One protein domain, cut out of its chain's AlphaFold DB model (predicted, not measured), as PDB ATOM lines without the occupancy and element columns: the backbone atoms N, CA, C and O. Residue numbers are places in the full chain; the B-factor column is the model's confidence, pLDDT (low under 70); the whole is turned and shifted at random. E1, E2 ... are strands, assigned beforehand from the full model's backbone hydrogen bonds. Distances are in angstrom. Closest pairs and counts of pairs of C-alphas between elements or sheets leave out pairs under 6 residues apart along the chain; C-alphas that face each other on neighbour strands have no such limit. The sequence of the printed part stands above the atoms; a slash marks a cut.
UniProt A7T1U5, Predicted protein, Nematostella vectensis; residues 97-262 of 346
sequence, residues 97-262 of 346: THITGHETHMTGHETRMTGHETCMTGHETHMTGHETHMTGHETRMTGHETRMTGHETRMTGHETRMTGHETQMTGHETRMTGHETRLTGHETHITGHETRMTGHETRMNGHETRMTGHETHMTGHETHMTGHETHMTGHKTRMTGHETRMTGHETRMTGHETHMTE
ATOM      1  N   THR A  97     -48.403  31.027  -8.423       97.50
ATOM      2  CA  THR A  97     -49.179  32.202  -8.848       97.50
ATOM      3  C   THR A  97     -48.996  32.503 -10.331       97.50
ATOM      4  O   THR A  97     -47.883  32.517 -10.862       97.50
ATOM      5  N   HIS A  98     -50.098  32.796 -11.025       98.19
ATOM      6  CA  HIS A  98     -50.092  33.258 -12.408       98.19
ATOM      7  C   HIS A  98     -50.787  34.610 -12.549       98.19
ATOM      8  O   HIS A  98     -51.990  34.729 -12.312       98.19
ATOM      9  N   ILE A  99     -50.048  35.629 -12.993       97.75
ATOM     10  CA  ILE A  99     -50.569  36.989 -13.162       97.75
ATOM     11  C   ILE A  99     -50.390  37.477 -14.593       97.75
ATOM     12  O   ILE A  99     -49.306  37.399 -15.174       97.75
ATOM     13  N   THR A 100     -51.453  38.067 -15.133       98.38
ATOM     14  CA  THR A 100     -51.390  38.944 -16.304       98.38
ATOM     15  C   THR A 100     -51.882  40.342 -15.932       98.38
ATOM     16  O   THR A 100     -53.064  40.517 -15.638       98.38
ATOM     17  N   GLY A 101     -51.003  41.346 -15.975       97.38
ATOM     18  CA  GLY A 101     -51.372  42.739 -15.713       97.38
ATOM     19  C   GLY A 101     -50.326  43.526 -14.928       97.38
ATOM     20  O   GLY A 101     -49.141  43.465 -15.247       97.38
ATOM     21  N   HIS A 102     -50.775  44.311 -13.953       97.00
ATOM     22  CA  HIS A 102     -49.912  45.173 -13.151       97.00
ATOM     23  C   HIS A 102     -49.920  44.734 -11.693       97.00
ATOM     24  O   HIS A 102     -50.983  44.663 -11.083       97.00
ATOM     25  N   GLU A 103     -48.735  44.532 -11.143       96.12
ATOM     26  CA  GLU A 103     -48.516  44.303  -9.722       96.12
ATOM     27  C   GLU A 103     -47.680  45.463  -9.161       96.12
ATOM     28  O   GLU A 103     -47.005  46.187  -9.908       96.12
ATOM     29  N   THR A 104     -47.766  45.698  -7.851       97.50
ATOM     30  CA  THR A 104     -46.813  46.579  -7.157       97.50
ATOM     31  C   THR A 104     -45.845  45.798  -6.268       97.50
ATOM     32  O   THR A 104     -44.675  46.173  -6.164       97.50
ATOM     33  N   HIS A 105     -46.321  44.759  -5.575       97.56
ATOM     34  CA  HIS A 105     -45.507  43.985  -4.646       97.56
ATOM     35  C   HIS A 105     -45.889  42.508  -4.621       97.56
ATOM     36  O   HIS A 105     -46.821  42.113  -3.918       97.56
ATOM     37  N   MET A 106     -45.058  41.674  -5.236       97.25
ATOM     38  CA  MET A 106     -45.192  40.229  -5.187       97.25
ATOM     39  C   MET A 106     -44.171  39.580  -4.259       97.25
ATOM     40  O   MET A 106     -42.963  39.811  -4.328       97.25
ATOM     41  N   THR A 107     -44.651  38.671  -3.417       98.19
ATOM     42  CA  THR A 107     -43.803  37.666  -2.768       98.19
ATOM     43  C   THR A 107     -44.357  36.283  -3.046       98.19
ATOM     44  O   THR A 107     -45.512  36.016  -2.722       98.19
ATOM     45  N   GLY A 108     -43.559  35.378  -3.604       96.12
ATOM     46  CA  GLY A 108     -44.078  34.040  -3.845       96.12
ATOM     47  C   GLY A 108     -43.064  32.942  -4.089       96.12
ATOM     48  O   GLY A 108     -41.871  33.169  -4.281       96.12
ATOM     49  N   HIS A 109     -43.587  31.728  -4.051       96.75
ATOM     50  CA  HIS A 109     -42.901  30.517  -4.467       96.75
ATOM     51  C   HIS A 109     -43.570  30.048  -5.757       96.75
ATOM     52  O   HIS A 109     -44.790  29.914  -5.760       96.75
ATOM     53  N   GLU A 110     -42.796  29.847  -6.824       97.69
ATOM     54  CA  GLU A 110     -43.305  29.513  -8.160       97.69
ATOM     55  C   GLU A 110     -44.272  30.575  -8.717       97.69
ATOM     56  O   GLU A 110     -45.496  30.471  -8.635       97.69
ATOM     57  N   THR A 111     -43.713  31.655  -9.266       97.94
ATOM     58  CA  THR A 111     -44.493  32.772  -9.810       97.94
ATOM     59  C   THR A 111     -44.307  32.900 -11.316       97.94
ATOM     60  O   THR A 111     -43.195  32.854 -11.846       97.94
ATOM     61  N   ARG A 112     -45.408  33.112 -12.041       98.44
ATOM     62  CA  ARG A 112     -45.391  33.415 -13.473       98.44
ATOM     63  C   ARG A 112     -46.156  34.691 -13.762       98.44
ATOM     64  O   ARG A 112     -47.384  34.714 -13.696       98.44
ATOM     65  N   MET A 113     -45.444  35.715 -14.214       98.31
ATOM     66  CA  MET A 113     -46.013  37.027 -14.482       98.31
ATOM     67  C   MET A 113     -45.817  37.477 -15.930       98.31
ATOM     68  O   MET A 113     -44.754  37.313 -16.529       98.31
ATOM     69  N   THR A 114     -46.854  38.087 -16.498       98.62
ATOM     70  CA  THR A 114     -46.774  38.863 -17.739       98.62
ATOM     71  C   THR A 114     -47.333  40.263 -17.512       98.62
ATOM     72  O   THR A 114     -48.512  40.405 -17.194       98.62
ATOM     73  N   GLY A 115     -46.507  41.295 -17.699       97.94
ATOM     74  CA  GLY A 115     -46.925  42.693 -17.577       97.94
ATOM     75  C   GLY A 115     -45.911  43.573 -16.852       97.94
ATOM     76  O   GLY A 115     -44.737  43.572 -17.212       97.94
ATOM     77  N   HIS A 116     -46.372  44.363 -15.887       97.75
ATOM     78  CA  HIS A 116     -45.526  45.298 -15.145       97.75
ATOM     79  C   HIS A 116     -45.535  44.971 -13.664       97.75
ATOM     80  O   HIS A 116     -46.606  44.833 -13.081       97.75
ATOM     81  N   GLU A 117     -44.357  44.943 -13.067       97.56
ATOM     82  CA  GLU A 117     -44.181  44.843 -11.628       97.56
ATOM     83  C   GLU A 117     -43.290  45.988 -11.145       97.56
ATOM     84  O   GLU A 117     -42.556  46.618 -11.920       97.56
ATOM     85  N   THR A 118     -43.429  46.329  -9.868       98.19
ATOM     86  CA  THR A 118     -42.501  47.249  -9.204       98.19
ATOM     87  C   THR A 118     -41.495  46.495  -8.341       98.19
ATOM     88  O   THR A 118     -40.338  46.913  -8.250       98.19
ATOM     89  N   CYS A 119     -41.914  45.436  -7.647       97.94
ATOM     90  CA  CYS A 119     -41.020  44.693  -6.771       97.94
ATOM     91  C   CYS A 119     -41.457  43.242  -6.561       97.94
ATOM     92  O   CYS A 119     -42.393  42.969  -5.806       97.94
ATOM     93  N   MET A 120     -40.685  42.321  -7.125       97.88
ATOM     94  CA  MET A 120     -40.859  40.884  -7.005       97.88
ATOM     95  C   MET A 120     -39.793  40.256  -6.111       97.88
ATOM     96  O   MET A 120     -38.589  40.427  -6.312       97.88
ATOM     97  N   THR A 121     -40.232  39.441  -5.153       98.31
ATOM     98  CA  THR A 121     -39.364  38.530  -4.396       98.31
ATOM     99  C   THR A 121     -39.839  37.085  -4.534       98.31
ATOM    100  O   THR A 121     -40.995  36.795  -4.224       98.31
ATOM    101  N   GLY A 122     -38.973  36.152  -4.946       96.62
ATOM    102  CA  GLY A 122     -39.383  34.746  -5.045       96.62
ATOM    103  C   GLY A 122     -38.271  33.710  -5.190       96.62
ATOM    104  O   GLY A 122     -37.098  34.052  -5.304       96.62
ATOM    105  N   HIS A 123     -38.656  32.433  -5.123       96.62
ATOM    106  CA  HIS A 123     -37.733  31.286  -5.213       96.62
ATOM    107  C   HIS A 123     -37.645  30.661  -6.612       96.62
ATOM    108  O   HIS A 123     -36.645  30.046  -6.938       96.62
ATOM    109  N   GLU A 124     -38.694  30.794  -7.413       98.12
ATOM    110  CA  GLU A 124     -38.722  30.350  -8.804       98.12
ATOM    111  C   GLU A 124     -39.645  31.323  -9.518       98.12
ATOM    112  O   GLU A 124     -40.847  31.367  -9.235       98.12
ATOM    113  N   THR A 125     -39.080  32.199 -10.344       98.19
ATOM    114  CA  THR A 125     -39.844  33.297 -10.945       98.19
ATOM    115  C   THR A 125     -39.666  33.320 -12.451       98.19
ATOM    116  O   THR A 125     -38.556  33.305 -12.983       98.19
ATOM    117  N   HIS A 126     -40.781  33.396 -13.174       98.50
ATOM    118  CA  HIS A 126     -40.782  33.632 -14.606       98.50
ATOM    119  C   HIS A 126     -41.547  34.905 -14.947       98.50
ATOM    120  O   HIS A 126     -42.771  34.962 -14.827       98.50
ATOM    121  N   MET A 127     -40.834  35.914 -15.443       98.44
ATOM    122  CA  MET A 127     -41.428  37.185 -15.833       98.44
ATOM    123  C   MET A 127     -41.214  37.495 -17.313       98.44
ATOM    124  O   MET A 127     -40.115  37.359 -17.854       98.44
ATOM    125  N   THR A 128     -42.269  37.987 -17.958       98.69
ATOM    126  CA  THR A 128     -42.191  38.694 -19.241       98.69
ATOM    127  C   THR A 128     -42.766  40.103 -19.098       98.69
ATOM    128  O   THR A 128     -43.952  40.244 -18.804       98.69
ATOM    129  N   GLY A 129     -41.959  41.138 -19.341       98.19
ATOM    130  CA  GLY A 129     -42.417  42.529 -19.322       98.19
ATOM    131  C   GLY A 129     -41.433  43.502 -18.678       98.19
ATOM    132  O   GLY A 129     -40.257  43.512 -19.038       98.19
ATOM    133  N   HIS A 130     -41.923  44.356 -17.786       98.25
ATOM    134  CA  HIS A 130     -41.110  45.366 -17.112       98.25
ATOM    135  C   HIS A 130     -41.119  45.145 -15.611       98.25
ATOM    136  O   HIS A 130     -42.187  45.002 -15.018       98.25
ATOM    137  N   GLU A 131     -39.941  45.213 -15.017       97.94
ATOM    138  CA  GLU A 131     -39.765  45.215 -13.575       97.94
ATOM    139  C   GLU A 131     -38.925  46.415 -13.157       97.94
ATOM    140  O   GLU A 131     -38.203  47.023 -13.960       97.94
ATOM    141  N   THR A 132     -39.083  46.805 -11.897       98.38
ATOM    142  CA  THR A 132     -38.157  47.749 -11.276       98.38
ATOM    143  C   THR A 132     -37.152  47.023 -10.390       98.38
ATOM    144  O   THR A 132     -35.956  47.313 -10.502       98.38
ATOM    145  N   HIS A 133     -37.596  46.146  -9.480       98.19
ATOM    146  CA  HIS A 133     -36.729  45.455  -8.516       98.19
ATOM    147  C   HIS A 133     -37.074  43.968  -8.344       98.19
ATOM    148  O   HIS A 133     -37.967  43.621  -7.575       98.19
ATOM    149  N   MET A 134     -36.255  43.087  -8.907       98.12
ATOM    150  CA  MET A 134     -36.367  41.642  -8.748       98.12
ATOM    151  C   MET A 134     -35.314  41.100  -7.784       98.12
ATOM    152  O   MET A 134     -34.109  41.282  -7.976       98.12
ATOM    153  N   THR A 135     -35.759  40.364  -6.767       98.44
ATOM    154  CA  THR A 135     -34.884  39.562  -5.901       98.44
ATOM    155  C   THR A 135     -35.312  38.100  -5.900       98.44
ATOM    156  O   THR A 135     -36.475  37.803  -5.644       98.44
ATOM    157  N   GLY A 136     -34.398  37.158  -6.128       96.81
ATOM    158  CA  GLY A 136     -34.800  35.757  -6.032       96.81
ATOM    159  C   GLY A 136     -33.728  34.695  -6.198       96.81
ATOM    160  O   GLY A 136     -32.560  34.980  -6.463       96.81
ATOM    161  N   HIS A 137     -34.174  33.462  -6.008       98.00
ATOM    162  CA  HIS A 137     -33.511  32.249  -6.473       98.00
ATOM    163  C   HIS A 137     -34.172  31.845  -7.802       98.00
ATOM    164  O   HIS A 137     -35.340  32.178  -7.996       98.00
ATOM    165  N   GLU A 138     -33.434  31.227  -8.726       98.19
ATOM    166  CA  GLU A 138     -33.960  30.695  -9.998       98.19
ATOM    167  C   GLU A 138     -34.900  31.668 -10.736       98.19
ATOM    168  O   GLU A 138     -36.098  31.432 -10.927       98.19
ATOM    169  N   THR A 139     -34.355  32.811 -11.155       98.25
ATOM    170  CA  THR A 139     -35.146  33.847 -11.829       98.25
ATOM    171  C   THR A 139     -34.953  33.797 -13.338       98.25
ATOM    172  O   THR A 139     -33.837  33.734 -13.859       98.25
ATOM    173  N   ARG A 140     -36.056  33.869 -14.087       98.62
ATOM    174  CA  ARG A 140     -36.040  33.974 -15.547       98.62
ATOM    175  C   ARG A 140     -36.868  35.153 -16.024       98.62
ATOM    176  O   ARG A 140     -38.098  35.099 -16.019       98.62
ATOM    177  N   MET A 141     -36.194  36.148 -16.587       98.50
ATOM    178  CA  MET A 141     -36.832  37.349 -17.113       98.50
ATOM    179  C   MET A 141     -36.630  37.525 -18.619       98.50
ATOM    180  O   MET A 141     -35.559  37.273 -19.175       98.50
ATOM    181  N   THR A 142     -37.672  38.004 -19.295       98.75
ATOM    182  CA  THR A 142     -37.586  38.591 -20.637       98.75
ATOM    183  C   THR A 142     -38.206  39.986 -20.639       98.75
ATOM    184  O   THR A 142     -39.402  40.115 -20.380       98.75
ATOM    185  N   GLY A 143     -37.419  41.017 -20.957       98.25
ATOM    186  CA  GLY A 143     -37.903  42.398 -21.044       98.25
ATOM    187  C   GLY A 143     -36.934  43.433 -20.478       98.25
ATOM    188  O   GLY A 143     -35.758  43.429 -20.838       98.25
ATOM    189  N   HIS A 144     -37.438  44.353 -19.658       98.38
ATOM    190  CA  HIS A 144     -36.641  45.430 -19.070       98.38
ATOM    191  C   HIS A 144     -36.662  45.352 -17.554       98.38
ATOM    192  O   HIS A 144     -37.738  45.246 -16.966       98.38
ATOM    193  N   GLU A 145     -35.494  45.507 -16.949       97.88
ATOM    194  CA  GLU A 145     -35.354  45.566 -15.506       97.88
ATOM    195  C   GLU A 145     -34.368  46.661 -15.093       97.88
ATOM    196  O   GLU A 145     -33.479  47.096 -15.838       97.88
ATOM    197  N   THR A 146     -34.635  47.240 -13.926       98.38
ATOM    198  CA  THR A 146     -33.784  48.296 -13.369       98.38
ATOM    199  C   THR A 146     -32.781  47.715 -12.385       98.38
ATOM    200  O   THR A 146     -31.658  48.222 -12.290       98.38
ATOM    201  N   ARG A 147     -33.180  46.710 -11.599       98.50
ATOM    202  CA  ARG A 147     -32.283  46.087 -10.632       98.50
ATOM    203  C   ARG A 147     -32.644  44.640 -10.318       98.50
ATOM    204  O   ARG A 147     -33.444  44.383  -9.421       98.50
ATOM    205  N   MET A 148     -31.868  43.725 -10.880       98.19
ATOM    206  CA  MET A 148     -31.925  42.306 -10.549       98.19
ATOM    207  C   MET A 148     -30.886  41.896  -9.494       98.19
ATOM    208  O   MET A 148     -29.694  42.194  -9.602       98.19
ATOM    209  N   THR A 149     -31.309  41.165  -8.461       98.44
ATOM    210  CA  THR A 149     -30.409  40.506  -7.501       98.44
ATOM    211  C   THR A 149     -30.797  39.046  -7.279       98.44
ATOM    212  O   THR A 149     -31.939  38.765  -6.940       98.44
ATOM    213  N   GLY A 150     -29.869  38.098  -7.416       97.06
ATOM    214  CA  GLY A 150     -30.244  36.701  -7.193       97.06
ATOM    215  C   GLY A 150     -29.158  35.647  -7.334       97.06
ATOM    216  O   GLY A 150     -27.994  35.944  -7.609       97.06
ATOM    217  N   HIS A 151     -29.585  34.409  -7.120       98.12
ATOM    218  CA  HIS A 151     -28.838  33.186  -7.402       98.12
ATOM    219  C   HIS A 151     -29.507  32.487  -8.587       98.12
ATOM    220  O   HIS A 151     -30.735  32.418  -8.608       98.12
ATOM    221  N   GLU A 152     -28.726  32.004  -9.555       98.12
ATOM    222  CA  GLU A 152     -29.236  31.358 -10.773       98.12
ATOM    223  C   GLU A 152     -30.208  32.262 -11.545       98.12
ATOM    224  O   GLU A 152     -31.411  32.023 -11.648       98.12
ATOM    225  N   THR A 153     -29.675  33.355 -12.089       98.12
ATOM    226  CA  THR A 153     -30.489  34.351 -12.801       98.12
ATOM    227  C   THR A 153     -30.285  34.251 -14.307       98.12
ATOM    228  O   THR A 153     -29.159  34.167 -14.804       98.12
ATOM    229  N   ARG A 154     -31.381  34.286 -15.067       98.50
ATOM    230  CA  ARG A 154     -31.358  34.314 -16.530       98.50
ATOM    231  C   ARG A 154     -32.192  35.462 -17.075       98.50
ATOM    232  O   ARG A 154     -33.416  35.460 -16.958       98.50
ATOM    233  N   MET A 155     -31.548  36.373 -17.794       98.44
ATOM    234  CA  MET A 155     -32.215  37.511 -18.419       98.44
ATOM    235  C   MET A 155     -32.014  37.564 -19.934       98.44
ATOM    236  O   MET A 155     -30.938  37.287 -20.471       98.44
ATOM    237  N   THR A 156     -33.065  37.963 -20.644       98.69
ATOM    238  CA  THR A 156     -32.988  38.432 -22.030       98.69
ATOM    239  C   THR A 156     -33.631  39.812 -22.148       98.69
ATOM    240  O   THR A 156     -34.824  39.943 -21.884       98.69
ATOM    241  N   GLY A 157     -32.865  40.823 -22.565       98.19
ATOM    242  CA  GLY A 157     -33.366  42.186 -22.753       98.19
ATOM    243  C   GLY A 157     -32.418  43.268 -22.240       98.19
ATOM    244  O   GLY A 157     -31.230  43.242 -22.561       98.19
ATOM    245  N   HIS A 158     -32.948  44.240 -21.502       98.12
ATOM    246  CA  HIS A 158     -32.181  45.375 -20.991       98.12
ATOM    247  C   HIS A 158     -32.184  45.394 -19.471       98.12
ATOM    248  O   HIS A 158     -33.255  45.348 -18.869       98.12
ATOM    249  N   GLU A 159     -31.001  45.559 -18.894       97.62
ATOM    250  CA  GLU A 159     -30.805  45.744 -17.463       97.62
ATOM    251  C   GLU A 159     -30.050  47.043 -17.195       97.62
ATOM    252  O   GLU A 159     -29.336  47.571 -18.059       97.62
ATOM    253  N   THR A 160     -30.253  47.598 -16.000       98.12
ATOM    254  CA  THR A 160     -29.387  48.667 -15.488       98.12
ATOM    255  C   THR A 160     -28.402  48.155 -14.439       98.12
ATOM    256  O   THR A 160     -27.287  48.684 -14.350       98.12
ATOM    257  N   ARG A 161     -28.802  47.200 -13.583       98.31
ATOM    258  CA  ARG A 161     -27.915  46.661 -12.553       98.31
ATOM    259  C   ARG A 161     -28.261  45.239 -12.110       98.31
ATOM    260  O   ARG A 161     -29.079  45.031 -11.214       98.31
ATOM    261  N   MET A 162     -27.433  44.302 -12.538       97.94
ATOM    262  CA  MET A 162     -27.454  42.899 -12.168       97.94
ATOM    263  C   MET A 162     -26.412  42.603 -11.091       97.94
ATOM    264  O   MET A 162     -25.230  42.946 -11.201       97.94
ATOM    265  N   THR A 163     -26.831  41.945 -10.013       98.25
ATOM    266  CA  THR A 163     -25.919  41.433  -8.984       98.25
ATOM    267  C   THR A 163     -26.259  39.996  -8.622       98.25
ATOM    268  O   THR A 163     -27.380  39.730  -8.202       98.25
ATOM    269  N   GLY A 164     -25.321  39.058  -8.724       96.69
ATOM    270  CA  GLY A 164     -25.674  37.677  -8.405       96.69
ATOM    271  C   GLY A 164     -24.564  36.644  -8.450       96.69
ATOM    272  O   GLY A 164     -23.403  36.948  -8.721       96.69
ATOM    273  N   HIS A 165     -24.973  35.416  -8.161       97.69
ATOM    274  CA  HIS A 165     -24.193  34.203  -8.365       97.69
ATOM    275  C   HIS A 165     -24.843  33.405  -9.494       97.69
ATOM    276  O   HIS A 165     -26.066  33.265  -9.500       97.69
ATOM    277  N   GLU A 166     -24.037  32.911 -10.429       97.94
ATOM    278  CA  GLU A 166     -24.492  32.176 -11.609       97.94
ATOM    279  C   GLU A 166     -25.501  32.993 -12.435       97.94
ATOM    280  O   GLU A 166     -26.714  32.759 -12.440       97.94
ATOM    281  N   THR A 167     -25.001  34.024 -13.117       97.75
ATOM    282  CA  THR A 167     -25.842  34.929 -13.913       97.75
ATOM    283  C   THR A 167     -25.638  34.707 -15.408       97.75
ATOM    284  O   THR A 167     -24.517  34.608 -15.911       97.75
ATOM    285  N   GLN A 168     -26.737  34.629 -16.158       98.38
ATOM    286  CA  GLN A 168     -26.726  34.522 -17.614       98.38
ATOM    287  C   GLN A 168     -27.559  35.631 -18.237       98.38
ATOM    288  O   GLN A 168     -28.772  35.704 -18.042       98.38
ATOM    289  N   MET A 169     -26.929  36.441 -19.076       98.19
ATOM    290  CA  MET A 169     -27.594  37.553 -19.730       98.19
ATOM    291  C   MET A 169     -27.375  37.554 -21.241       98.19
ATOM    292  O   MET A 169     -26.298  37.249 -21.760       98.19
ATOM    293  N   THR A 170     -28.430  37.904 -21.971       98.62
ATOM    294  CA  THR A 170     -28.373  38.240 -23.395       98.62
ATOM    295  C   THR A 170     -29.039  39.592 -23.625       98.62
ATOM    296  O   THR A 170     -30.239  39.721 -23.388       98.62
ATOM    297  N   GLY A 171     -28.284  40.582 -24.102       97.88
ATOM    298  CA  GLY A 171     -28.804  41.919 -24.393       97.88
ATOM    299  C   GLY A 171     -27.872  43.047 -23.956       97.88
ATOM    300  O   GLY A 171     -26.680  43.001 -24.249       97.88
ATOM    301  N   HIS A 172     -28.425  44.075 -23.318       97.44
ATOM    302  CA  HIS A 172     -27.673  45.255 -22.891       97.44
ATOM    303  C   HIS A 172     -27.727  45.410 -21.382       97.44
ATOM    304  O   HIS A 172     -28.819  45.393 -20.816       97.44
ATOM    305  N   GLU A 173     -26.578  45.642 -20.768       96.31
ATOM    306  CA  GLU A 173     -26.479  45.935 -19.345       96.31
ATOM    307  C   GLU A 173     -25.510  47.097 -19.090       96.31
ATOM    308  O   GLU A 173     -24.632  47.430 -19.892       96.31
ATOM    309  N   THR A 174     -25.790  47.841 -18.026       97.50
ATOM    310  CA  THR A 174     -24.975  48.993 -17.623       97.50
ATOM    311  C   THR A 174     -23.983  48.614 -16.534       97.50
ATOM    312  O   THR A 174     -22.886  49.182 -16.486       97.50
ATOM    313  N   ARG A 175     -24.375  47.731 -15.607       98.06
ATOM    314  CA  ARG A 175     -23.486  47.309 -14.528       98.06
ATOM    315  C   ARG A 175     -23.773  45.905 -14.017       98.06
ATOM    316  O   ARG A 175     -24.591  45.722 -13.113       98.06
ATOM    317  N   MET A 176     -22.910  44.976 -14.399       97.19
ATOM    318  CA  MET A 176     -22.907  43.614 -13.879       97.19
ATOM    319  C   MET A 176     -21.905  43.428 -12.729       97.19
ATOM    320  O   MET A 176     -20.737  43.819 -12.800       97.19
ATOM    321  N   THR A 177     -22.337  42.798 -11.635       98.06
ATOM    322  CA  THR A 177     -21.436  42.346 -10.563       98.06
ATOM    323  C   THR A 177     -21.765  40.922 -10.130       98.06
ATOM    324  O   THR A 177     -22.888  40.662  -9.715       98.06
ATOM    325  N   GLY A 178     -20.811  39.993 -10.165       96.19
ATOM    326  CA  GLY A 178     -21.134  38.627  -9.753       96.19
ATOM    327  C   GLY A 178     -20.003  37.614  -9.751       96.19
ATOM    328  O   GLY A 178     -18.856  37.918 -10.081       96.19
ATOM    329  N   HIS A 179     -20.372  36.404  -9.351       97.38
ATOM    330  CA  HIS A 179     -19.573  35.190  -9.463       97.38
ATOM    331  C   HIS A 179     -20.207  34.305 -10.538       97.38
ATOM    332  O   HIS A 179     -21.432  34.178 -10.543       97.38
ATOM    333  N   GLU A 180     -19.404  33.727 -11.432       97.62
ATOM    334  CA  GLU A 180     -19.874  32.910 -12.561       97.62
ATOM    335  C   GLU A 180     -20.868  33.670 -13.449       97.62
ATOM    336  O   GLU A 180     -22.076  33.429 -13.464       97.62
ATOM    337  N   THR A 181     -20.351  34.639 -14.203       97.38
ATOM    338  CA  THR A 181     -21.184  35.502 -15.050       97.38
ATOM    339  C   THR A 181     -21.002  35.155 -16.523       97.38
ATOM    340  O   THR A 181     -19.883  34.998 -17.018       97.38
ATOM    341  N   ARG A 182     -22.106  35.042 -17.268       98.31
ATOM    342  CA  ARG A 182     -22.091  34.859 -18.724       98.31
ATOM    343  C   ARG A 182     -22.923  35.924 -19.420       98.31
ATOM    344  O   ARG A 182     -24.148  35.893 -19.349       98.31
ATOM    345  N   LEU A 183     -22.269  36.781 -20.198       98.06
ATOM    346  CA  LEU A 183     -22.930  37.823 -20.979       98.06
ATOM    347  C   LEU A 183     -22.724  37.642 -22.485       98.06
ATOM    348  O   LEU A 183     -21.631  37.340 -22.968       98.06
ATOM    349  N   THR A 184     -23.794  37.851 -23.247       98.56
ATOM    350  CA  THR A 184     -23.749  38.040 -24.701       98.56
ATOM    351  C   THR A 184     -24.449  39.344 -25.067       98.56
ATOM    352  O   THR A 184     -25.663  39.449 -24.891       98.56
ATOM    353  N   GLY A 185     -23.707  40.319 -25.592       97.69
ATOM    354  CA  GLY A 185     -24.253  41.613 -26.001       97.69
ATOM    355  C   GLY A 185     -23.352  42.793 -25.646       97.69
ATOM    356  O   GLY A 185     -22.152  42.742 -25.902       97.69
ATOM    357  N   HIS A 186     -23.934  43.865 -25.117       96.81
ATOM    358  CA  HIS A 186     -23.199  45.083 -24.775       96.81
ATOM    359  C   HIS A 186     -23.246  45.347 -23.281       96.81
ATOM    360  O   HIS A 186     -24.309  45.240 -22.672       96.81
ATOM    361  N   GLU A 187     -22.116  45.779 -22.749       95.62
ATOM    362  CA  GLU A 187     -21.959  46.142 -21.354       95.62
ATOM    363  C   GLU A 187     -21.225  47.473 -21.218       95.62
ATOM    364  O   GLU A 187     -20.531  47.918 -22.142       95.62
ATOM    365  N   THR A 188     -21.409  48.132 -20.073       97.31
ATOM    366  CA  THR A 188     -20.568  49.276 -19.697       97.31
ATOM    367  C   THR A 188     -19.593  48.930 -18.576       97.31
ATOM    368  O   THR A 188     -18.478  49.463 -18.568       97.31
ATOM    369  N   HIS A 189     -20.002  48.119 -17.593       97.50
ATOM    370  CA  HIS A 189     -19.112  47.772 -16.496       97.50
ATOM    371  C   HIS A 189     -19.366  46.395 -15.878       97.50
ATOM    372  O   HIS A 189     -20.325  46.200 -15.127       97.50
ATOM    373  N   ILE A 190     -18.395  45.498 -16.033       96.94
ATOM    374  CA  ILE A 190     -18.327  44.221 -15.321       96.94
ATOM    375  C   ILE A 190     -17.320  44.274 -14.180       96.94
ATOM    376  O   ILE A 190     -16.156  44.641 -14.349       96.94
ATOM    377  N   THR A 191     -17.753  43.804 -13.011       97.88
ATOM    378  CA  THR A 191     -16.860  43.363 -11.933       97.88
ATOM    379  C   THR A 191     -17.201  41.936 -11.517       97.88
ATOM    380  O   THR A 191     -18.312  41.696 -11.053       97.88
ATOM    381  N   GLY A 192     -16.276  40.983 -11.622       95.69
ATOM    382  CA  GLY A 192     -16.614  39.613 -11.231       95.69
ATOM    383  C   GLY A 192     -15.473  38.613 -11.122       95.69
ATOM    384  O   GLY A 192     -14.318  38.904 -11.431       95.69
ATOM    385  N   HIS A 193     -15.842  37.430 -10.647       97.12
ATOM    386  CA  HIS A 193     -15.025  36.220 -10.655       97.12
ATOM    387  C   HIS A 193     -15.643  35.242 -11.658       97.12
ATOM    388  O   HIS A 193     -16.865  35.094 -11.663       97.12
ATOM    389  N   GLU A 194     -14.825  34.604 -12.492       97.62
ATOM    390  CA  GLU A 194     -15.284  33.685 -13.543       97.62
ATOM    391  C   GLU A 194     -16.272  34.353 -14.514       97.62
ATOM    392  O   GLU A 194     -17.455  34.022 -14.612       97.62
ATOM    393  N   THR A 195     -15.772  35.342 -15.253       97.94
ATOM    394  CA  THR A 195     -16.574  36.104 -16.218       97.94
ATOM    395  C   THR A 195     -16.352  35.586 -17.629       97.94
ATOM    396  O   THR A 195     -15.228  35.587 -18.134       97.94
ATOM    397  N   ARG A 196     -17.432  35.249 -18.336       98.44
ATOM    398  CA  ARG A 196     -17.416  34.967 -19.773       98.44
ATOM    399  C   ARG A 196     -18.269  35.963 -20.547       98.44
ATOM    400  O   ARG A 196     -19.485  36.004 -20.393       98.44
ATOM    401  N   MET A 197     -17.649  36.673 -21.479       98.12
ATOM    402  CA  MET A 197     -18.319  37.668 -22.310       98.12
ATOM    403  C   MET A 197     -18.135  37.408 -23.803       98.12
ATOM    404  O   MET A 197     -17.068  37.007 -24.276       98.12
ATOM    405  N   THR A 198     -19.185  37.678 -24.576       98.56
ATOM    406  CA  THR A 198     -19.113  37.839 -26.031       98.56
ATOM    407  C   THR A 198     -19.831  39.119 -26.448       98.56
ATOM    408  O   THR A 198     -21.037  39.228 -26.235       98.56
ATOM    409  N   GLY A 199     -19.110  40.066 -27.054       97.81
ATOM    410  CA  GLY A 199     -19.678  41.327 -27.537       97.81
ATOM    411  C   GLY A 199     -18.800  42.546 -27.259       97.81
ATOM    412  O   GLY A 199     -17.607  42.509 -27.548       97.81
ATOM    413  N   HIS A 200     -19.393  43.632 -26.769       97.50
ATOM    414  CA  HIS A 200     -18.683  44.889 -26.517       97.50
ATOM    415  C   HIS A 200     -18.758  45.273 -25.046       97.50
ATOM    416  O   HIS A 200     -19.845  45.243 -24.472       97.50
ATOM    417  N   GLU A 201     -17.636  45.704 -24.487       97.12
ATOM    418  CA  GLU A 201     -17.566  46.200 -23.119       97.12
ATOM    419  C   GLU A 201     -16.648  47.419 -23.011       97.12
ATOM    420  O   GLU A 201     -15.750  47.675 -23.823       97.12
ATOM    421  N   THR A 202     -16.992  48.287 -22.065       97.75
ATOM    422  CA  THR A 202     -16.241  49.520 -21.825       97.75
ATOM    423  C   THR A 202     -15.212  49.320 -20.725       97.75
ATOM    424  O   THR A 202     -14.110  49.864 -20.826       97.75
ATOM    425  N   ARG A 203     -15.570  48.606 -19.652       97.94
ATOM    426  CA  ARG A 203     -14.661  48.404 -18.528       97.94
ATOM    427  C   ARG A 203     -14.897  47.099 -17.782       97.94
ATOM    428  O   ARG A 203     -15.683  47.056 -16.830       97.94
ATOM    429  N   MET A 204     -14.040  46.126 -18.047       97.12
ATOM    430  CA  MET A 204     -13.991  44.867 -17.310       97.12
ATOM    431  C   MET A 204     -12.946  44.862 -16.183       97.12
ATOM    432  O   MET A 204     -11.762  45.123 -16.402       97.12
ATOM    433  N   ASN A 205     -13.362  44.484 -14.970       97.56
ATOM    434  CA  ASN A 205     -12.471  44.119 -13.867       97.56
ATOM    435  C   ASN A 205     -12.793  42.705 -13.363       97.56
ATOM    436  O   ASN A 205     -13.938  42.432 -12.999       97.56
ATOM    437  N   GLY A 206     -11.817  41.803 -13.294       95.50
ATOM    438  CA  GLY A 206     -12.109  40.487 -12.737       95.50
ATOM    439  C   GLY A 206     -10.945  39.535 -12.543       95.50
ATOM    440  O   GLY A 206      -9.802  39.793 -12.920       95.50
ATOM    441  N   HIS A 207     -11.282  38.407 -11.934       97.00
ATOM    442  CA  HIS A 207     -10.434  37.228 -11.821       97.00
ATOM    443  C   HIS A 207     -11.018  36.137 -12.721       97.00
ATOM    444  O   HIS A 207     -12.234  35.946 -12.711       97.00
ATOM    445  N   GLU A 208     -10.175  35.456 -13.495       97.69
ATOM    446  CA  GLU A 208     -10.593  34.435 -14.463       97.69
ATOM    447  C   GLU A 208     -11.601  34.980 -15.482       97.69
ATOM    448  O   GLU A 208     -12.793  34.664 -15.481       97.69
ATOM    449  N   THR A 209     -11.120  35.847 -16.375       97.69
ATOM    450  CA  THR A 209     -11.967  36.464 -17.401       97.69
ATOM    451  C   THR A 209     -11.725  35.842 -18.769       97.69
ATOM    452  O   THR A 209     -10.594  35.619 -19.200       97.69
ATOM    453  N   ARG A 210     -12.806  35.579 -19.504       98.38
ATOM    454  CA  ARG A 210     -12.764  35.164 -20.905       98.38
ATOM    455  C   ARG A 210     -13.649  36.059 -21.751       98.38
ATOM    456  O   ARG A 210     -14.871  36.021 -21.635       98.38
ATOM    457  N   MET A 211     -13.041  36.779 -22.683       98.06
ATOM    458  CA  MET A 211     -13.746  37.694 -23.571       98.06
ATOM    459  C   MET A 211     -13.519  37.360 -25.045       98.06
ATOM    460  O   MET A 211     -12.424  36.991 -25.478       98.06
ATOM    461  N   THR A 212     -14.573  37.514 -25.842       98.56
ATOM    462  CA  THR A 212     -14.488  37.579 -27.303       98.56
ATOM    463  C   THR A 212     -15.222  38.817 -27.809       98.56
ATOM    464  O   THR A 212     -16.436  38.907 -27.630       98.56
ATOM    465  N   GLY A 213     -14.514  39.748 -28.451       97.81
ATOM    466  CA  GLY A 213     -15.112  40.964 -29.007       97.81
ATOM    467  C   GLY A 213     -14.259  42.218 -28.826       97.81
ATOM    468  O   GLY A 213     -13.071  42.190 -29.136       97.81
ATOM    469  N   HIS A 214     -14.871  43.318 -28.397       97.62
ATOM    470  CA  HIS A 214     -14.195  44.607 -28.235       97.62
ATOM    471  C   HIS A 214     -14.266  45.088 -26.792       97.62
ATOM    472  O   HIS A 214     -15.349  45.101 -26.211       97.62
ATOM    473  N   GLU A 215     -13.139  45.569 -26.287       97.06
ATOM    474  CA  GLU A 215     -13.009  46.141 -24.953       97.06
ATOM    475  C   GLU A 215     -12.233  47.449 -24.989       97.06
ATOM    476  O   GLU A 215     -11.375  47.667 -25.849       97.06
ATOM    477  N   THR A 216     -12.568  48.342 -24.061       97.75
ATOM    478  CA  THR A 216     -11.852  49.614 -23.920       97.75
ATOM    479  C   THR A 216     -10.869  49.602 -22.754       97.75
ATOM    480  O   THR A 216      -9.834  50.266 -22.836       97.75
ATOM    481  N   HIS A 217     -11.199  48.924 -21.650       97.88
ATOM    482  CA  HIS A 217     -10.314  48.851 -20.499       97.88
ATOM    483  C   HIS A 217     -10.487  47.557 -19.697       97.88
ATOM    484  O   HIS A 217     -11.318  47.475 -18.785       97.88
ATOM    485  N   MET A 218      -9.579  46.608 -19.898       97.06
ATOM    486  CA  MET A 218      -9.514  45.381 -19.112       97.06
ATOM    487  C   MET A 218      -8.499  45.466 -17.968       97.06
ATOM    488  O   MET A 218      -7.323  45.779 -18.151       97.06
ATOM    489  N   THR A 219      -8.929  45.107 -16.759       97.81
ATOM    490  CA  THR A 219      -8.031  44.803 -15.638       97.81
ATOM    491  C   THR A 219      -8.335  43.433 -15.065       97.81
ATOM    492  O   THR A 219      -9.488  43.135 -14.764       97.81
ATOM    493  N   GLY A 220      -7.324  42.589 -14.870       95.94
ATOM    494  CA  GLY A 220      -7.594  41.312 -14.225       95.94
ATOM    495  C   GLY A 220      -6.413  40.397 -13.974       95.94
ATOM    496  O   GLY A 220      -5.273  40.662 -14.356       95.94
ATOM    497  N   HIS A 221      -6.730  39.295 -13.312       97.25
ATOM    498  CA  HIS A 221      -5.842  38.160 -13.108       97.25
ATOM    499  C   HIS A 221      -6.398  36.971 -13.889       97.25
ATOM    500  O   HIS A 221      -7.593  36.701 -13.803       97.25
ATOM    501  N   GLU A 222      -5.542  36.277 -14.639       97.56
ATOM    502  CA  GLU A 222      -5.925  35.154 -15.502       97.56
ATOM    503  C   GLU A 222      -6.966  35.562 -16.552       97.56
ATOM    504  O   GLU A 222      -8.129  35.166 -16.526       97.56
ATOM    505  N   THR A 223      -6.526  36.394 -17.497       97.69
ATOM    506  CA  THR A 223      -7.390  36.937 -18.549       97.69
ATOM    507  C   THR A 223      -7.133  36.246 -19.886       97.69
ATOM    508  O   THR A 223      -5.993  36.048 -20.313       97.69
ATOM    509  N   HIS A 224      -8.203  35.882 -20.592       98.25
ATOM    510  CA  HIS A 224      -8.138  35.393 -21.963       98.25
ATOM    511  C   HIS A 224      -9.020  36.225 -22.887       98.25
ATOM    512  O   HIS A 224     -10.245  36.200 -22.787       98.25
ATOM    513  N   MET A 225      -8.399  36.906 -23.847       97.88
ATOM    514  CA  MET A 225      -9.099  37.741 -24.813       97.88
ATOM    515  C   MET A 225      -8.863  37.279 -26.249       97.88
ATOM    516  O   MET A 225      -7.747  36.947 -26.651       97.88
ATOM    517  N   THR A 226      -9.925  37.314 -27.051       98.44
ATOM    518  CA  THR A 226      -9.849  37.294 -28.515       98.44
ATOM    519  C   THR A 226     -10.597  38.493 -29.090       98.44
ATOM    520  O   THR A 226     -11.812  38.576 -28.922       98.44
ATOM    521  N   GLY A 227      -9.906  39.398 -29.784       97.56
ATOM    522  CA  GLY A 227     -10.529  40.564 -30.416       97.56
ATOM    523  C   GLY A 227      -9.705  41.844 -30.315       97.56
ATOM    524  O   GLY A 227      -8.503  41.813 -30.566       97.56
ATOM    525  N   HIS A 228     -10.358  42.963 -30.015       97.38
ATOM    526  CA  HIS A 228      -9.715  44.273 -29.915       97.38
ATOM    527  C   HIS A 228      -9.803  44.815 -28.495       97.38
ATOM    528  O   HIS A 228     -10.882  44.821 -27.909       97.38
ATOM    529  N   GLU A 229      -8.697  45.346 -28.007       96.50
ATOM    530  CA  GLU A 229      -8.606  46.066 -26.743       96.50
ATOM    531  C   GLU A 229      -7.995  47.451 -26.986       96.50
ATOM    532  O   GLU A 229      -7.366  47.699 -28.026       96.50
ATOM    533  N   THR A 230      -8.224  48.374 -26.052       97.25
ATOM    534  CA  THR A 230      -7.486  49.645 -26.016       97.25
ATOM    535  C   THR A 230      -6.502  49.702 -24.854       97.25
ATOM    536  O   THR A 230      -5.413  50.263 -25.011       97.25
ATOM    537  N   HIS A 231      -6.879  49.194 -23.677       97.50
ATOM    538  CA  HIS A 231      -5.966  49.145 -22.547       97.50
ATOM    539  C   HIS A 231      -6.165  47.912 -21.665       97.50
ATOM    540  O   HIS A 231      -7.140  47.792 -20.926       97.50
ATOM    541  N   MET A 232      -5.146  47.062 -21.636       96.44
ATOM    542  CA  MET A 232      -5.068  45.887 -20.789       96.44
ATOM    543  C   MET A 232      -4.035  46.081 -19.688       96.44
ATOM    544  O   MET A 232      -2.860  46.344 -19.943       96.44
ATOM    545  N   THR A 233      -4.466  45.867 -18.446       97.69
ATOM    546  CA  THR A 233      -3.569  45.658 -17.308       97.69
ATOM    547  C   THR A 233      -3.834  44.298 -16.681       97.69
ATOM    548  O   THR A 233      -4.959  44.022 -16.270       97.69
ATOM    549  N   GLY A 234      -2.830  43.436 -16.543       95.81
ATOM    550  CA  GLY A 234      -3.101  42.154 -15.898       95.81
ATOM    551  C   GLY A 234      -1.914  41.293 -15.529       95.81
ATOM    552  O   GLY A 234      -0.762  41.572 -15.846       95.81
ATOM    553  N   HIS A 235      -2.235  40.217 -14.825       96.94
ATOM    554  CA  HIS A 235      -1.312  39.147 -14.478       96.94
ATOM    555  C   HIS A 235      -1.815  37.857 -15.124       96.94
ATOM    556  O   HIS A 235      -3.002  37.551 -14.986       96.94
ATOM    557  N   LYS A 236      -0.942  37.107 -15.808       97.50
ATOM    558  CA  LYS A 236      -1.312  35.931 -16.615       97.50
ATOM    559  C   LYS A 236      -2.334  36.275 -17.696       97.50
ATOM    560  O   LYS A 236      -3.480  35.823 -17.649       97.50
ATOM    561  N   THR A 237      -1.935  37.083 -18.672       97.44
ATOM    562  CA  THR A 237      -2.828  37.459 -19.779       97.44
ATOM    563  C   THR A 237      -2.534  36.635 -21.030       97.44
ATOM    564  O   THR A 237      -1.387  36.348 -21.384       97.44
ATOM    565  N   ARG A 238      -3.590  36.231 -21.736       98.12
ATOM    566  CA  ARG A 238      -3.489  35.605 -23.053       98.12
ATOM    567  C   ARG A 238      -4.394  36.315 -24.043       98.12
ATOM    568  O   ARG A 238      -5.611  36.145 -23.995       98.12
ATOM    569  N   MET A 239      -3.793  36.987 -25.013       97.56
ATOM    570  CA  MET A 239      -4.507  37.750 -26.028       97.56
ATOM    571  C   MET A 239      -4.284  37.200 -27.439       97.56
ATOM    572  O   MET A 239      -3.192  36.767 -27.814       97.56
ATOM    573  N   THR A 240      -5.332  37.239 -28.255       98.25
ATOM    574  CA  THR A 240      -5.245  37.085 -29.709       98.25
ATOM    575  C   THR A 240      -6.023  38.204 -30.395       98.25
ATOM    576  O   THR A 240      -7.241  38.268 -30.245       98.25
ATOM    577  N   GLY A 241      -5.343  39.063 -31.153       97.06
ATOM    578  CA  GLY A 241      -5.977  40.169 -31.874       97.06
ATOM    579  C   GLY A 241      -5.172  41.466 -31.843       97.06
ATOM    580  O   GLY A 241      -3.969  41.439 -32.086       97.06
ATOM    581  N   HIS A 242      -5.839  42.591 -31.615       96.44
ATOM    582  CA  HIS A 242      -5.219  43.914 -31.627       96.44
ATOM    583  C   HIS A 242      -5.335  44.574 -30.264       96.44
ATOM    584  O   HIS A 242      -6.426  44.604 -29.697       96.44
ATOM    585  N   GLU A 243      -4.248  45.164 -29.796       95.44
ATOM    586  CA  GLU A 243      -4.241  45.955 -28.577       95.44
ATOM    587  C   GLU A 243      -3.392  47.216 -28.758       95.44
ATOM    588  O   GLU A 243      -2.486  47.297 -29.592       95.44
ATOM    589  N   THR A 244      -3.811  48.283 -28.086       96.06
ATOM    590  CA  THR A 244      -3.124  49.572 -28.150       96.06
ATOM    591  C   THR A 244      -2.109  49.682 -27.025       96.06
ATOM    592  O   THR A 244      -0.995  50.151 -27.267       96.06
ATOM    593  N   ARG A 245      -2.477  49.299 -25.797       96.81
ATOM    594  CA  ARG A 245      -1.564  49.410 -24.664       96.81
ATOM    595  C   ARG A 245      -1.723  48.290 -23.649       96.81
ATOM    596  O   ARG A 245      -2.547  48.376 -22.735       96.81
ATOM    597  N   MET A 246      -0.774  47.368 -23.682       95.81
ATOM    598  CA  MET A 246      -0.656  46.302 -22.698       95.81
ATOM    599  C   MET A 246       0.359  46.612 -21.587       95.81
ATOM    600  O   MET A 246       1.478  47.081 -21.819       95.81
ATOM    601  N   THR A 247      -0.019  46.347 -20.337       96.75
ATOM    602  CA  THR A 247       0.902  46.331 -19.196       96.75
ATOM    603  C   THR A 247       0.641  45.125 -18.310       96.75
ATOM    604  O   THR A 247      -0.481  44.915 -17.853       96.75
ATOM    605  N   GLY A 248       1.671  44.346 -17.999       94.62
ATOM    606  CA  GLY A 248       1.417  43.120 -17.265       94.62
ATOM    607  C   GLY A 248       2.619  42.339 -16.786       94.62
ATOM    608  O   GLY A 248       3.780  42.752 -16.854       94.62
ATOM    609  N   HIS A 249       2.285  41.190 -16.216       95.19
ATOM    610  CA  HIS A 249       3.226  40.178 -15.783       95.19
ATOM    611  C   HIS A 249       2.748  38.830 -16.311       95.19
ATOM    612  O   HIS A 249       1.609  38.445 -16.045       95.19
ATOM    613  N   GLU A 250       3.636  38.112 -16.998       96.38
ATOM    614  CA  GLU A 250       3.348  36.829 -17.643       96.38
ATOM    615  C   GLU A 250       2.261  36.962 -18.715       96.38
ATOM    616  O   GLU A 250       1.074  36.724 -18.479       96.38
ATOM    617  N   THR A 251       2.667  37.354 -19.918       96.69
ATOM    618  CA  THR A 251       1.727  37.589 -21.014       96.69
ATOM    619  C   THR A 251       2.079  36.816 -22.264       96.69
ATOM    620  O   THR A 251       3.237  36.586 -22.629       96.69
ATOM    621  N   ARG A 252       1.026  36.369 -22.944       97.56
ATOM    622  CA  ARG A 252       1.123  35.683 -24.222       97.56
ATOM    623  C   ARG A 252       0.220  36.354 -25.236       97.56
ATOM    624  O   ARG A 252      -1.003  36.260 -25.141       97.56
ATOM    625  N   MET A 253       0.824  36.935 -26.261       96.94
ATOM    626  CA  MET A 253       0.106  37.645 -27.310       96.94
ATOM    627  C   MET A 253       0.328  37.014 -28.685       96.94
ATOM    628  O   MET A 253       1.426  36.587 -29.046       96.94
ATOM    629  N   THR A 254      -0.732  36.980 -29.488       97.88
ATOM    630  CA  THR A 254      -0.644  36.765 -30.933       97.88
ATOM    631  C   THR A 254      -1.435  37.842 -31.667       97.88
ATOM    632  O   THR A 254      -2.654  37.886 -31.528       97.88
ATOM    633  N   GLY A 255      -0.770  38.687 -32.456       96.12
ATOM    634  CA  GLY A 255      -1.449  39.735 -33.221       96.12
ATOM    635  C   GLY A 255      -0.661  41.033 -33.343       96.12
ATOM    636  O   GLY A 255       0.506  40.993 -33.724       96.12
ATOM    637  N   HIS A 256      -1.299  42.174 -33.103       95.38
ATOM    638  CA  HIS A 256      -0.655  43.479 -33.231       95.38
ATOM    639  C   HIS A 256      -0.824  44.283 -31.949       95.38
ATOM    640  O   HIS A 256      -1.945  44.435 -31.471       95.38
ATOM    641  N   GLU A 257       0.272  44.841 -31.464       94.56
ATOM    642  CA  GLU A 257       0.300  45.757 -30.329       94.56
ATOM    643  C   GLU A 257       0.802  47.132 -30.787       94.56
ATOM    644  O   GLU A 257       1.362  47.242 -31.889       94.56
ATOM    645  N   THR A 258       0.581  48.188 -29.995       93.88
ATOM    646  CA  THR A 258       1.348  49.433 -30.175       93.88
ATOM    647  C   THR A 258       2.301  49.751 -29.024       93.88
ATOM    648  O   THR A 258       3.384  50.292 -29.270       93.88
ATOM    649  N   HIS A 259       1.932  49.464 -27.775       95.12
ATOM    650  CA  HIS A 259       2.814  49.739 -26.650       95.12
ATOM    651  C   HIS A 259       2.696  48.701 -25.534       95.12
ATOM    652  O   HIS A 259       1.790  48.748 -24.699       95.12
ATOM    653  N   MET A 260       3.726  47.875 -25.409       93.75
ATOM    654  CA  MET A 260       3.832  46.809 -24.426       93.75
ATOM    655  C   MET A 260       4.822  47.157 -23.306       93.75
ATOM    656  O   MET A 260       5.960  47.562 -23.552       93.75
ATOM    657  N   THR A 261       4.421  46.984 -22.044       95.62
ATOM    658  CA  THR A 261       5.323  47.070 -20.877       95.62
ATOM    659  C   THR A 261       5.133  45.890 -19.940       95.62
ATOM    660  O   THR A 261       4.113  45.774 -19.268       95.62
ATOM    661  N   GLU A 262       6.124  45.014 -19.877       93.19
ATOM    662  CA  GLU A 262       5.912  43.658 -19.384       93.19
ATOM    663  C   GLU A 262       7.122  43.079 -18.642       93.19
ATOM    664  O   GLU A 262       8.271  43.417 -18.929       93.19
TER     665      GLU A 262
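Overview. This is residues 97 to 262 of the 346 residues of the protein "Predicted protein" of Nematostella vectensis (UniProt A7T1U5). The chain is wound in stacked turns, a narrow solenoid: strand after strand folds back on itself and lies beside the next, and the stack of turns makes a long rod. Most turns hold one strongly bending strand, E3 and E4 share a turn, and the short strands E1 and E14 lie at the two ends of the stack. The printed part has 166 residues with no named helix and fourteen named strands, E1 to E14 in chain order, in one branched, parallel sheet; the class is all strand. It is only just compact, close to loose, with a radius of gyration of the C-alphas of 18.0 A, and it spans 57 by 19 by 17 A.

Along the chain. E1, residues 97 to 103, begins at C-alpha 97 (-49.179, 32.202, -8.848) and is 12.2 A long. E2 is residues 106 to 116, E3 is 119 to 122, and E4 is 125 to 130, 13.6 A long. E5 is residues 133 to 144, 10.6 A from first to last C-alpha, and it bends by 147 degrees at residue 141. E6 is 147 to 158, E7 is 162 to 172, E8 is 176 to 186, with C-alpha 176 at (-22.907, 43.614, -13.879), and E9 is 190 to 201. E10 is 204 to 215, E11 is 218 to 228, E12 is 231 to 242, and E13 is 245 to 256. E14, residues 259 to 262, ends at C-alpha 262 (5.912, 43.658, -19.384).

Arrangement. E1 is an edge strand, parallel to E2, with N 99 and O 112 2.9 A apart. E2 bends by 143 degrees at residue 109, and its pairing is staggered: residues 106 to 108 pair with E3, and residues 111 to 116 with E1 and E4. N 108 and O 121 are 3.0 A apart, and N 113 and O 126 2.8 A. E3 and E4 meet only through their link, and both lie on one side of E5, with E6 on the other side. E5 and E6 are parallel at 4 degrees; N 149 and O 134 are 2.8 A apart, within hydrogen-bond range. From E6 to E13 each strand is the parallel neighbour of the next; for instance, in E8 and E9 the facing C-alphas 181 and 195 are 4.8 A apart, and N 196 and O 181 2.8 A. E14 is the other edge strand, parallel to E13, with N 261 and O 246 3.0 A apart. E1 and E14 are apart.

Size, cuts and confidence. The two C-alphas farthest apart are those of Thr 97 and Thr 261, 57.8 A. The printed part has no cut, and the thirteen links between named strands are tight. The mean pLDDT of the printed part is 97.5, and no printed residue is under 70.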